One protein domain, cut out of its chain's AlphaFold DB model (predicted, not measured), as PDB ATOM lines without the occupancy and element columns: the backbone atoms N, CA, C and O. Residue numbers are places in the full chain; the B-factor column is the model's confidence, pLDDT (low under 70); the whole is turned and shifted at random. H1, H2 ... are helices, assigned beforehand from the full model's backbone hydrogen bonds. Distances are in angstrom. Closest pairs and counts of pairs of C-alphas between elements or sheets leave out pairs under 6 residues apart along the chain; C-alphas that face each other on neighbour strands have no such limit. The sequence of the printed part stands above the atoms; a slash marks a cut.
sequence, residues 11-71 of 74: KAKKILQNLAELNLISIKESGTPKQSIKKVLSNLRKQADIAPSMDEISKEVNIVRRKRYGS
ATOM      1  N   LYS A  11      57.398 -27.076 177.473       88.94
ATOM      2  CA  LYS A  11      57.580 -28.171 176.499       88.94
ATOM      3  C   LYS A  11      57.714 -27.661 175.059       88.94
ATOM      4  O   LYS A  11      58.426 -28.277 174.268       88.94
ATOM      5  N   ALA A  12      57.105 -26.520 174.731       89.19
ATOM      6  CA  ALA A  12      57.212 -25.914 173.405       89.19
ATOM      7  C   ALA A  12      58.646 -25.462 173.082       89.19
ATOM      8  O   ALA A  12      59.035 -25.448 171.916       89.19
ATOM      9  N   LYS A  13      59.476 -25.181 174.099       86.75
ATOM     10  CA  LYS A  13      60.881 -24.801 173.901       86.75
ATOM     11  C   LYS A  13      61.669 -25.874 173.151       86.75
ATOM     12  O   LYS A  13      62.453 -25.536 172.274       86.75
ATOM     13  N   LYS A  14      61.435 -27.153 173.465       89.62
ATOM     14  CA  LYS A  14      62.124 -28.270 172.803       89.62
ATOM     15  C   LYS A  14      61.750 -28.359 171.321       89.62
ATOM     16  O   LYS A  14      62.610 -28.573 170.482       89.62
ATOM     17  N   ILE A  15      60.479 -28.120 170.996       90.81
ATOM     18  CA  ILE A  15      59.995 -28.099 169.608       90.81
ATOM     19  C   ILE A  15      60.642 -26.939 168.837       90.81
ATOM     20  O   ILE A  15      61.142 -27.137 167.735       90.81
ATOM     21  N   LEU A  16      60.692 -25.747 169.437       89.62
ATOM     22  CA  LEU A  16      61.345 -24.580 168.838       89.62
ATOM     23  C   LEU A  16      62.850 -24.804 168.628       89.62
ATOM     24  O   LEU A  16      63.383 -24.413 167.595       89.62
ATOM     25  N   GLN A  17      63.531 -25.460 169.571       88.88
ATOM     26  CA  GLN A  17      64.942 -25.830 169.421       88.88
ATOM     27  C   GLN A  17      65.155 -26.781 168.242       88.88
ATOM     28  O   GLN A  17      66.001 -26.498 167.404       88.88
ATOM     29  N   ASN A  18      64.334 -27.825 168.109       93.19
ATOM     30  CA  ASN A  18      64.427 -28.752 166.979       93.19
ATOM     31  C   ASN A  18      64.224 -28.039 165.626       93.19
ATOM     32  O   ASN A  18      64.908 -28.333 164.651       93.19
ATOM     33  N   LEU A  19      63.301 -27.071 165.550       92.50
ATOM     34  CA  LEU A  19      63.100 -26.269 164.335       92.50
ATOM     35  C   LEU A  19      64.302 -25.363 164.029       92.50
ATOM     36  O   LEU A  19      64.626 -25.142 162.861       92.50
ATOM     37  N   ALA A  20      64.958 -24.840 165.066       90.00
ATOM     38  CA  ALA A  20      66.176 -24.053 164.921       90.00
ATOM     39  C   ALA A  20      67.369 -24.916 164.478       90.00
ATOM     40  O   ALA A  20      68.150 -24.473 163.642       90.00
ATOM     41  N   GLU A  21      67.481 -26.157 164.966       92.56
ATOM     42  CA  GLU A  21      68.497 -27.130 164.524       92.56
ATOM     43  C   GLU A  21      68.359 -27.476 163.035       92.56
ATOM     44  O   GLU A  21      69.357 -27.633 162.334       92.56
ATOM     45  N   LEU A  22      67.125 -27.515 162.528       95.75
ATOM     46  CA  LEU A  22      66.825 -27.676 161.102       95.75
ATOM     47  C   LEU A  22      66.987 -26.377 160.289       95.75
ATOM     48  O   LEU A  22      66.679 -26.359 159.099       95.75
ATOM     49  N   ASN A  23      67.457 -25.289 160.910       88.81
ATOM     50  CA  ASN A  23      67.617 -23.957 160.316       88.81
ATOM     51  C   ASN A  23      66.327 -23.351 159.730       88.81
ATOM     52  O   ASN A  23      66.384 -22.475 158.868       88.81
ATOM     53  N   LEU A  24      65.153 -23.786 160.200       89.44
ATOM     54  CA  LEU A  24      63.859 -23.275 159.728       89.44
ATOM     55  C   LEU A  24      63.470 -21.965 160.419       89.44
ATOM     56  O   LEU A  24      62.754 -21.141 159.852       89.44
ATOM     57  N   ILE A  25      63.936 -21.775 161.654       88.56
ATOM     58  CA  ILE A  25      63.703 -20.570 162.450       88.56
ATOM     59  C   ILE A  25      64.996 -20.118 163.131       88.56
ATOM     60  O   ILE A  25      65.878 -20.920 163.420       88.56
ATOM     61  N   SER A  26      65.090 -18.826 163.443       84.25
ATOM     62  CA  SER A  26      66.170 -18.269 164.257       84.25
ATOM     63  C   SER A  26      65.601 -17.784 165.586       84.25
ATOM     64  O   SER A  26      64.724 -16.919 165.611       84.25
ATOM     65  N   ILE A  27      66.091 -18.345 166.692       81.88
ATOM     66  CA  ILE A  27      65.694 -17.930 168.039       81.88
ATOM     67  C   ILE A  27      66.599 -16.775 168.458       81.88
ATOM     68  O   ILE A  27      67.785 -16.960 168.726       81.88
ATOM     69  N   LYS A  28      66.029 -15.573 168.524       79.19
ATOM     70  CA  LYS A  28      66.687 -14.393 169.088       79.19
ATOM     71  C   LYS A  28      66.137 -14.184 170.492       79.19
ATOM     72  O   LYS A  28      64.932 -14.007 170.653       79.19
ATOM     73  N   GLU A  29      66.993 -14.214 171.508       70.31
ATOM     74  CA  GLU A  29      66.570 -13.850 172.861       70.31
ATOM     75  C   GLU A  29      66.196 -12.362 172.869       70.31
ATOM     76  O   GLU A  29      67.047 -11.485 172.718       70.31
ATOM     77  N   SER A  30      64.902 -12.063 173.017       61.31
ATOM     78  CA  SER A  30      64.406 -10.703 173.222       61.31
ATOM     79  C   SER A  30      64.647 -10.300 174.674       61.31
ATOM     80  O   SER A  30      63.748 -10.274 175.510       61.31
ATOM     81  N   GLY A  31      65.906 -10.045 174.986       55.59
ATOM     82  CA  GLY A  31      66.377  -9.557 176.267       55.59
ATOM     83  C   GLY A  31      67.827  -9.171 176.078       55.59
ATOM     84  O   GLY A  31      68.589  -9.925 175.479       55.59
ATOM     85  N   THR A  32      68.206  -7.967 176.514       51.69
ATOM     86  CA  THR A  32      69.593  -7.493 176.418       51.69
ATOM     87  C   THR A  32      70.547  -8.615 176.823       51.69
ATOM     88  O   THR A  32      70.374  -9.140 177.930       51.69
ATOM     89  N   PRO A  33      71.525  -8.997 175.978       53.34
ATOM     90  CA  PRO A  33      72.432 -10.088 176.297       53.34
ATOM     91  C   PRO A  33      73.036  -9.816 177.669       53.34
ATOM     92  O   PRO A  33      73.520  -8.699 177.898       53.34
ATOM     93  N   LYS A  34      72.923 -10.811 178.571       54.50
ATOM     94  CA  LYS A  34      73.459 -10.829 179.945       54.50
ATOM     95  C   LYS A  34      74.673  -9.919 180.016       54.50
ATOM     96  O   LYS A  34      75.693 -10.274 179.436       54.50
ATOM     97  N   GLN A  35      74.486  -8.730 180.603       59.78
ATOM     98  CA  GLN A  35      75.464  -7.644 180.730       59.78
ATOM     99  C   GLN A  35      76.716  -7.872 179.882       59.78
ATOM    100  O   GLN A  35      77.716  -8.393 180.375       59.78
ATOM    101  N   SER A  36      76.629  -7.553 178.586       68.31
ATOM    102  CA  SER A  36      77.762  -7.739 177.682       68.31
ATOM    103  C   SER A  36      79.028  -7.186 178.338       68.31
ATOM    104  O   SER A  36      79.001  -6.103 178.925       68.31
ATOM    105  N   ILE A  37      80.142  -7.915 178.246       74.00
ATOM    106  CA  ILE A  37      81.456  -7.470 178.748       74.00
ATOM    107  C   ILE A  37      81.730  -6.020 178.318       74.00
ATOM    108  O   ILE A  37      82.293  -5.232 179.069       74.00
ATOM    109  N   LYS A  38      81.221  -5.630 177.143       73.75
ATOM    110  CA  LYS A  38      81.217  -4.265 176.618       73.75
ATOM    111  C   LYS A  38      80.571  -3.233 177.559       73.75
ATOM    112  O   LYS A  38      81.139  -2.161 177.735       73.75
ATOM    113  N   LYS A  39      79.425  -3.534 178.179       76.44
ATOM    114  CA  LYS A  39      78.736  -2.651 179.137       76.44
ATOM    115  C   LYS A  39      79.547  -2.479 180.423       76.44
ATOM    116  O   LYS A  39      79.764  -1.347 180.849       76.44
ATOM    117  N   VAL A  40      80.064  -3.570 180.987       81.62
ATOM    118  CA  VAL A  40      80.924  -3.527 182.187       81.62
ATOM    119  C   VAL A  40      82.209  -2.744 181.906       81.62
ATOM    120  O   VAL A  40      82.551  -1.821 182.640       81.62
ATOM    121  N   LEU A  41      82.861  -3.035 180.782       81.69
ATOM    122  CA  LEU A  41      84.074  -2.354 180.340       81.69
ATOM    123  C   LEU A  41      83.844  -0.856 180.095       81.69
ATOM    124  O   LEU A  41      84.708  -0.044 180.412       81.69
ATOM    125  N   SER A  42      82.680  -0.476 179.560       80.88
ATOM    126  CA  SER A  42      82.332   0.935 179.363       80.88
ATOM    127  C   SER A  42      82.162   1.691 180.680       80.88
ATOM    128  O   SER A  42      82.563   2.844 180.761       80.88
ATOM    129  N   ASN A  43      81.625   1.045 181.719       82.19
ATOM    130  CA  ASN A  43      81.494   1.657 183.040       82.19
ATOM    131  C   ASN A  43      82.856   1.813 183.723       82.19
ATOM    132  O   ASN A  43      83.129   2.870 184.274       82.19
ATOM    133  N   LEU A  44      83.726   0.804 183.616       81.56
ATOM    134  CA  LEU A  44      85.070   0.853 184.193       81.56
ATOM    135  C   LEU A  44      85.941   1.937 183.535       81.56
ATOM    136  O   LEU A  44      86.653   2.663 184.219       81.56
ATOM    137  N   ARG A  45      85.839   2.103 182.211       80.56
ATOM    138  CA  ARG A  45      86.582   3.143 181.477       80.56
ATOM    139  C   ARG A  45      86.129   4.568 181.788       80.56
ATOM    140  O   ARG A  45      86.930   5.477 181.637       80.56
ATOM    141  N   LYS A  46      84.880   4.777 182.217       81.56
ATOM    142  CA  LYS A  46      84.377   6.115 182.587       81.56
ATOM    143  C   LYS A  46      85.047   6.686 183.838       81.56
ATOM    144  O   LYS A  46      85.004   7.892 184.025       81.56
ATOM    145  N   GLN A  47      85.607   5.830 184.688       79.25
ATOM    146  CA  GLN A  47      86.283   6.217 185.930       79.25
ATOM    147  C   GLN A  47      87.813   6.202 185.797       79.25
ATOM    148  O   GLN A  47      88.506   6.385 186.790       79.25
ATOM    149  N   ALA A  48      88.344   5.937 184.599       80.19
ATOM    150  CA  ALA A  48      89.779   5.898 184.362       80.19
ATOM    151  C   ALA A  48      90.265   7.259 183.851       80.19
ATOM    152  O   ALA A  48      89.775   7.732 182.828       80.19
ATOM    153  N   ASP A  49      91.262   7.842 184.518       76.44
ATOM    154  CA  ASP A  49      91.902   9.095 184.081       76.44
ATOM    155  C   ASP A  49      92.625   8.936 182.737       76.44
ATOM    156  O   ASP A  49      92.723   9.871 181.945       76.44
ATOM    157  N   ILE A  50      93.122   7.727 182.461       77.88
ATOM    158  CA  ILE A  50      93.827   7.379 181.229       77.88
ATOM    159  C   ILE A  50      93.265   6.053 180.723       77.88
ATOM    160  O   ILE A  50      93.430   5.003 181.349       77.88
ATOM    161  N   ALA A  51      92.592   6.095 179.576       78.94
ATOM    162  CA  ALA A  51      92.135   4.902 178.881       78.94
ATOM    163  C   ALA A  51      93.130   4.547 177.762       78.94
ATOM    164  O   ALA A  51      93.429   5.411 176.937       78.94
ATOM    165  N   PRO A  52      93.615   3.294 177.688       81.06
ATOM    166  CA  PRO A  52      94.516   2.885 176.621       81.06
ATOM    167  C   PRO A  52      93.804   2.918 175.266       81.06
ATOM    168  O   PRO A  52      92.631   2.541 175.140       81.06
ATOM    169  N   SER A  53      94.540   3.343 174.247       85.69
ATOM    170  CA  SER A  53      94.104   3.341 172.853       85.69
ATOM    171  C   SER A  53      93.942   1.916 172.311       85.69
ATOM    172  O   SER A  53      94.452   0.937 172.866       85.69
ATOM    173  N   MET A  54      93.235   1.777 171.186       82.75
ATOM    174  CA  MET A  54      93.046   0.469 170.546       82.75
ATOM    175  C   MET A  54      94.380  -0.176 170.135       82.75
ATOM    176  O   MET A  54      94.538  -1.398 170.229       82.75
ATOM    177  N   ASP A  55      95.350   0.641 169.728       87.44
ATOM    178  CA  ASP A  55      96.667   0.180 169.296       87.44
ATOM    179  C   ASP A  55      97.500  -0.338 170.471       87.44
ATOM    180  O   ASP A  55      98.140  -1.385 170.363       87.44
ATOM    181  N   GLU A  56      97.450   0.338 171.621       87.12
ATOM    182  CA  GLU A  56      98.104  -0.112 172.857       87.12
ATOM    183  C   GLU A  56      97.500  -1.422 173.365       87.12
ATOM    184  O   GLU A  56      98.235  -2.365 173.666       87.12
ATOM    185  N   ILE A  57      96.165  -1.528 173.365       87.81
ATOM    186  CA  ILE A  57      95.461  -2.768 173.720       87.81
ATOM    187  C   ILE A  57      95.904  -3.909 172.795       87.81
ATOM    188  O   ILE A  57      96.194  -5.014 173.256       87.81
ATOM    189  N   SER A  58      95.978  -3.652 171.488       89.75
ATOM    190  CA  SER A  58      96.350  -4.665 170.496       89.75
ATOM    191  C   SER A  58      97.796  -5.129 170.668       89.75
ATOM    192  O   SER A  58      98.070  -6.331 170.589       89.75
ATOM    193  N   LYS A  59      98.722  -4.206 170.956       93.25
ATOM    194  CA  LYS A  59     100.125  -4.529 171.255       93.25
ATOM    195  C   LYS A  59     100.237  -5.434 172.482       93.25
ATOM    196  O   LYS A  59     100.854  -6.496 172.384       93.25
ATOM    197  N   GLU A  60      99.591  -5.065 173.584       90.81
ATOM    198  CA  GLU A  60      99.652  -5.819 174.842       90.81
ATOM    199  C   GLU A  60      99.049  -7.225 174.698       90.81
ATOM    200  O   GLU A  60      99.678  -8.233 175.033       90.81
ATOM    201  N   VAL A  61      97.867  -7.335 174.082       93.06
ATOM    202  CA  VAL A  61      97.215  -8.632 173.830       93.06
ATOM    203  C   VAL A  61      98.098  -9.542 172.975       93.06
ATOM    204  O   VAL A  61      98.192 -10.743 173.239       93.06
ATOM    205  N   ASN A  62      98.776  -8.994 171.965       89.88
ATOM    206  CA  ASN A  62      99.676  -9.763 171.111       89.88
ATOM    207  C   ASN A  62     100.942 -10.224 171.850       89.88
ATOM    208  O   ASN A  62     101.448 -11.312 171.568       89.88
ATOM    209  N   ILE A  63     101.448  -9.454 172.817       92.69
ATOM    210  CA  ILE A  63     102.543  -9.886 173.699       92.69
ATOM    211  C   ILE A  63     102.091 -11.073 174.558       92.69
ATOM    212  O   ILE A  63     102.736 -12.125 174.538       92.69
ATOM    213  N   VAL A  64     100.944 -10.959 175.236       92.81
ATOM    214  CA  VAL A  64     100.395 -12.033 176.083       92.81
ATOM    215  C   VAL A  64     100.094 -13.296 175.270       92.81
ATOM    216  O   VAL A  64     100.442 -14.401 175.690       92.81
ATOM    217  N   ARG A  65      99.501 -13.159 174.074       89.81
ATOM    218  CA  ARG A  65      99.230 -14.290 173.168       89.81
ATOM    219  C   ARG A  65     100.512 -14.998 172.742       89.81
ATOM    220  O   ARG A  65     100.564 -16.223 172.811       89.81
ATOM    221  N   ARG A  66     101.553 -14.249 172.362       89.44
ATOM    222  CA  ARG A  66     102.863 -14.825 172.018       89.44
ATOM    223  C   ARG A  66     103.494 -15.545 173.204       89.44
ATOM    224  O   ARG A  66     103.971 -16.659 173.036       89.44
ATOM    225  N   LYS A  67     103.424 -14.979 174.411       88.81
ATOM    226  CA  LYS A  67     103.940 -15.622 175.631       88.81
ATOM    227  C   LYS A  67     103.186 -16.910 175.984       88.81
ATOM    228  O   LYS A  67     103.794 -17.865 176.450       88.81
ATOM    229  N   ARG A  68     101.867 -16.940 175.759       86.19
ATOM    230  CA  ARG A  68     101.001 -18.076 176.114       86.19
ATOM    231  C   ARG A  68     101.013 -19.209 175.087       86.19
ATOM    232  O   ARG A  68     100.910 -20.365 175.478       86.19
ATOM    233  N   TYR A  69     101.094 -18.885 173.798       85.69
ATOM    234  CA  TYR A  69     100.940 -19.861 172.711       85.69
ATOM    235  C   TYR A  69     102.193 -20.021 171.843       85.69
ATOM    236  O   TYR A  69     102.331 -21.043 171.181       85.69
ATOM    237  N   GLY A  70     103.126 -19.066 171.864       71.38
ATOM    238  CA  GLY A  70     104.360 -19.117 171.070       71.38
ATOM    239  C   GLY A  70     105.418 -20.091 171.597       71.38
ATOM    240  O   GLY A  70     106.373 -20.383 170.888       71.38
ATOM    241  N   SER A  71     105.257 -20.616 172.816       63.31
ATOM    242  CA  SER A  71     106.141 -21.633 173.403       63.31
ATOM    243  C   SER A  71     105.708 -23.075 173.123       63.31
ATOM    244  O   SER A  71     106.452 -23.996 173.450       63.31
TER     245      SER A  71
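This is residues 11 to 71 of the 74 residues of an uncharacterized protein of bacterium BMS3Abin03 (UniProt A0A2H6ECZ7). Three separate helices are strung along an open chain with no shared core: H3, the longest, lies at one end, H2 between, and H1 far off at the other end of a long unnamed stretch. The 61 printed residues have three named helices, in the order H1, H2, H3, and no named strand, an all helix class. The whole is extended and flat, with a radius of gyration of the C-alphas of 19.9 A and spans of 49 by 36 by 17 A.

Find C-alpha 54 at (93.046, 0.469, 170.546); from there H3, residues 54 to 69, runs 21.9 A to C-alpha 69. H2 is residues 37 to 45, 12.1 A. H1, residues 11 to 21, runs 16.2 A from C-alpha 11 at (57.580, -28.171, 176.499).

H3 is apart from H2 and from H1, and H1 and H2 are apart. Every O i to N i+4 pair is within hydrogen-bond range in H2 and H3, and 6 of 7 are in H1.

Look at Lys 11 and Asp 49, whose C-alphas are the two farthest apart, 51.2 A. Residues 28 to 71 stand free. The link from H1 to H2, residues 22 to 36, is long; that from H2 to H3 is short. The printed part has no cut. Its mean pLDDT is 81.8, with residues 30 to 36 and 71 under 70.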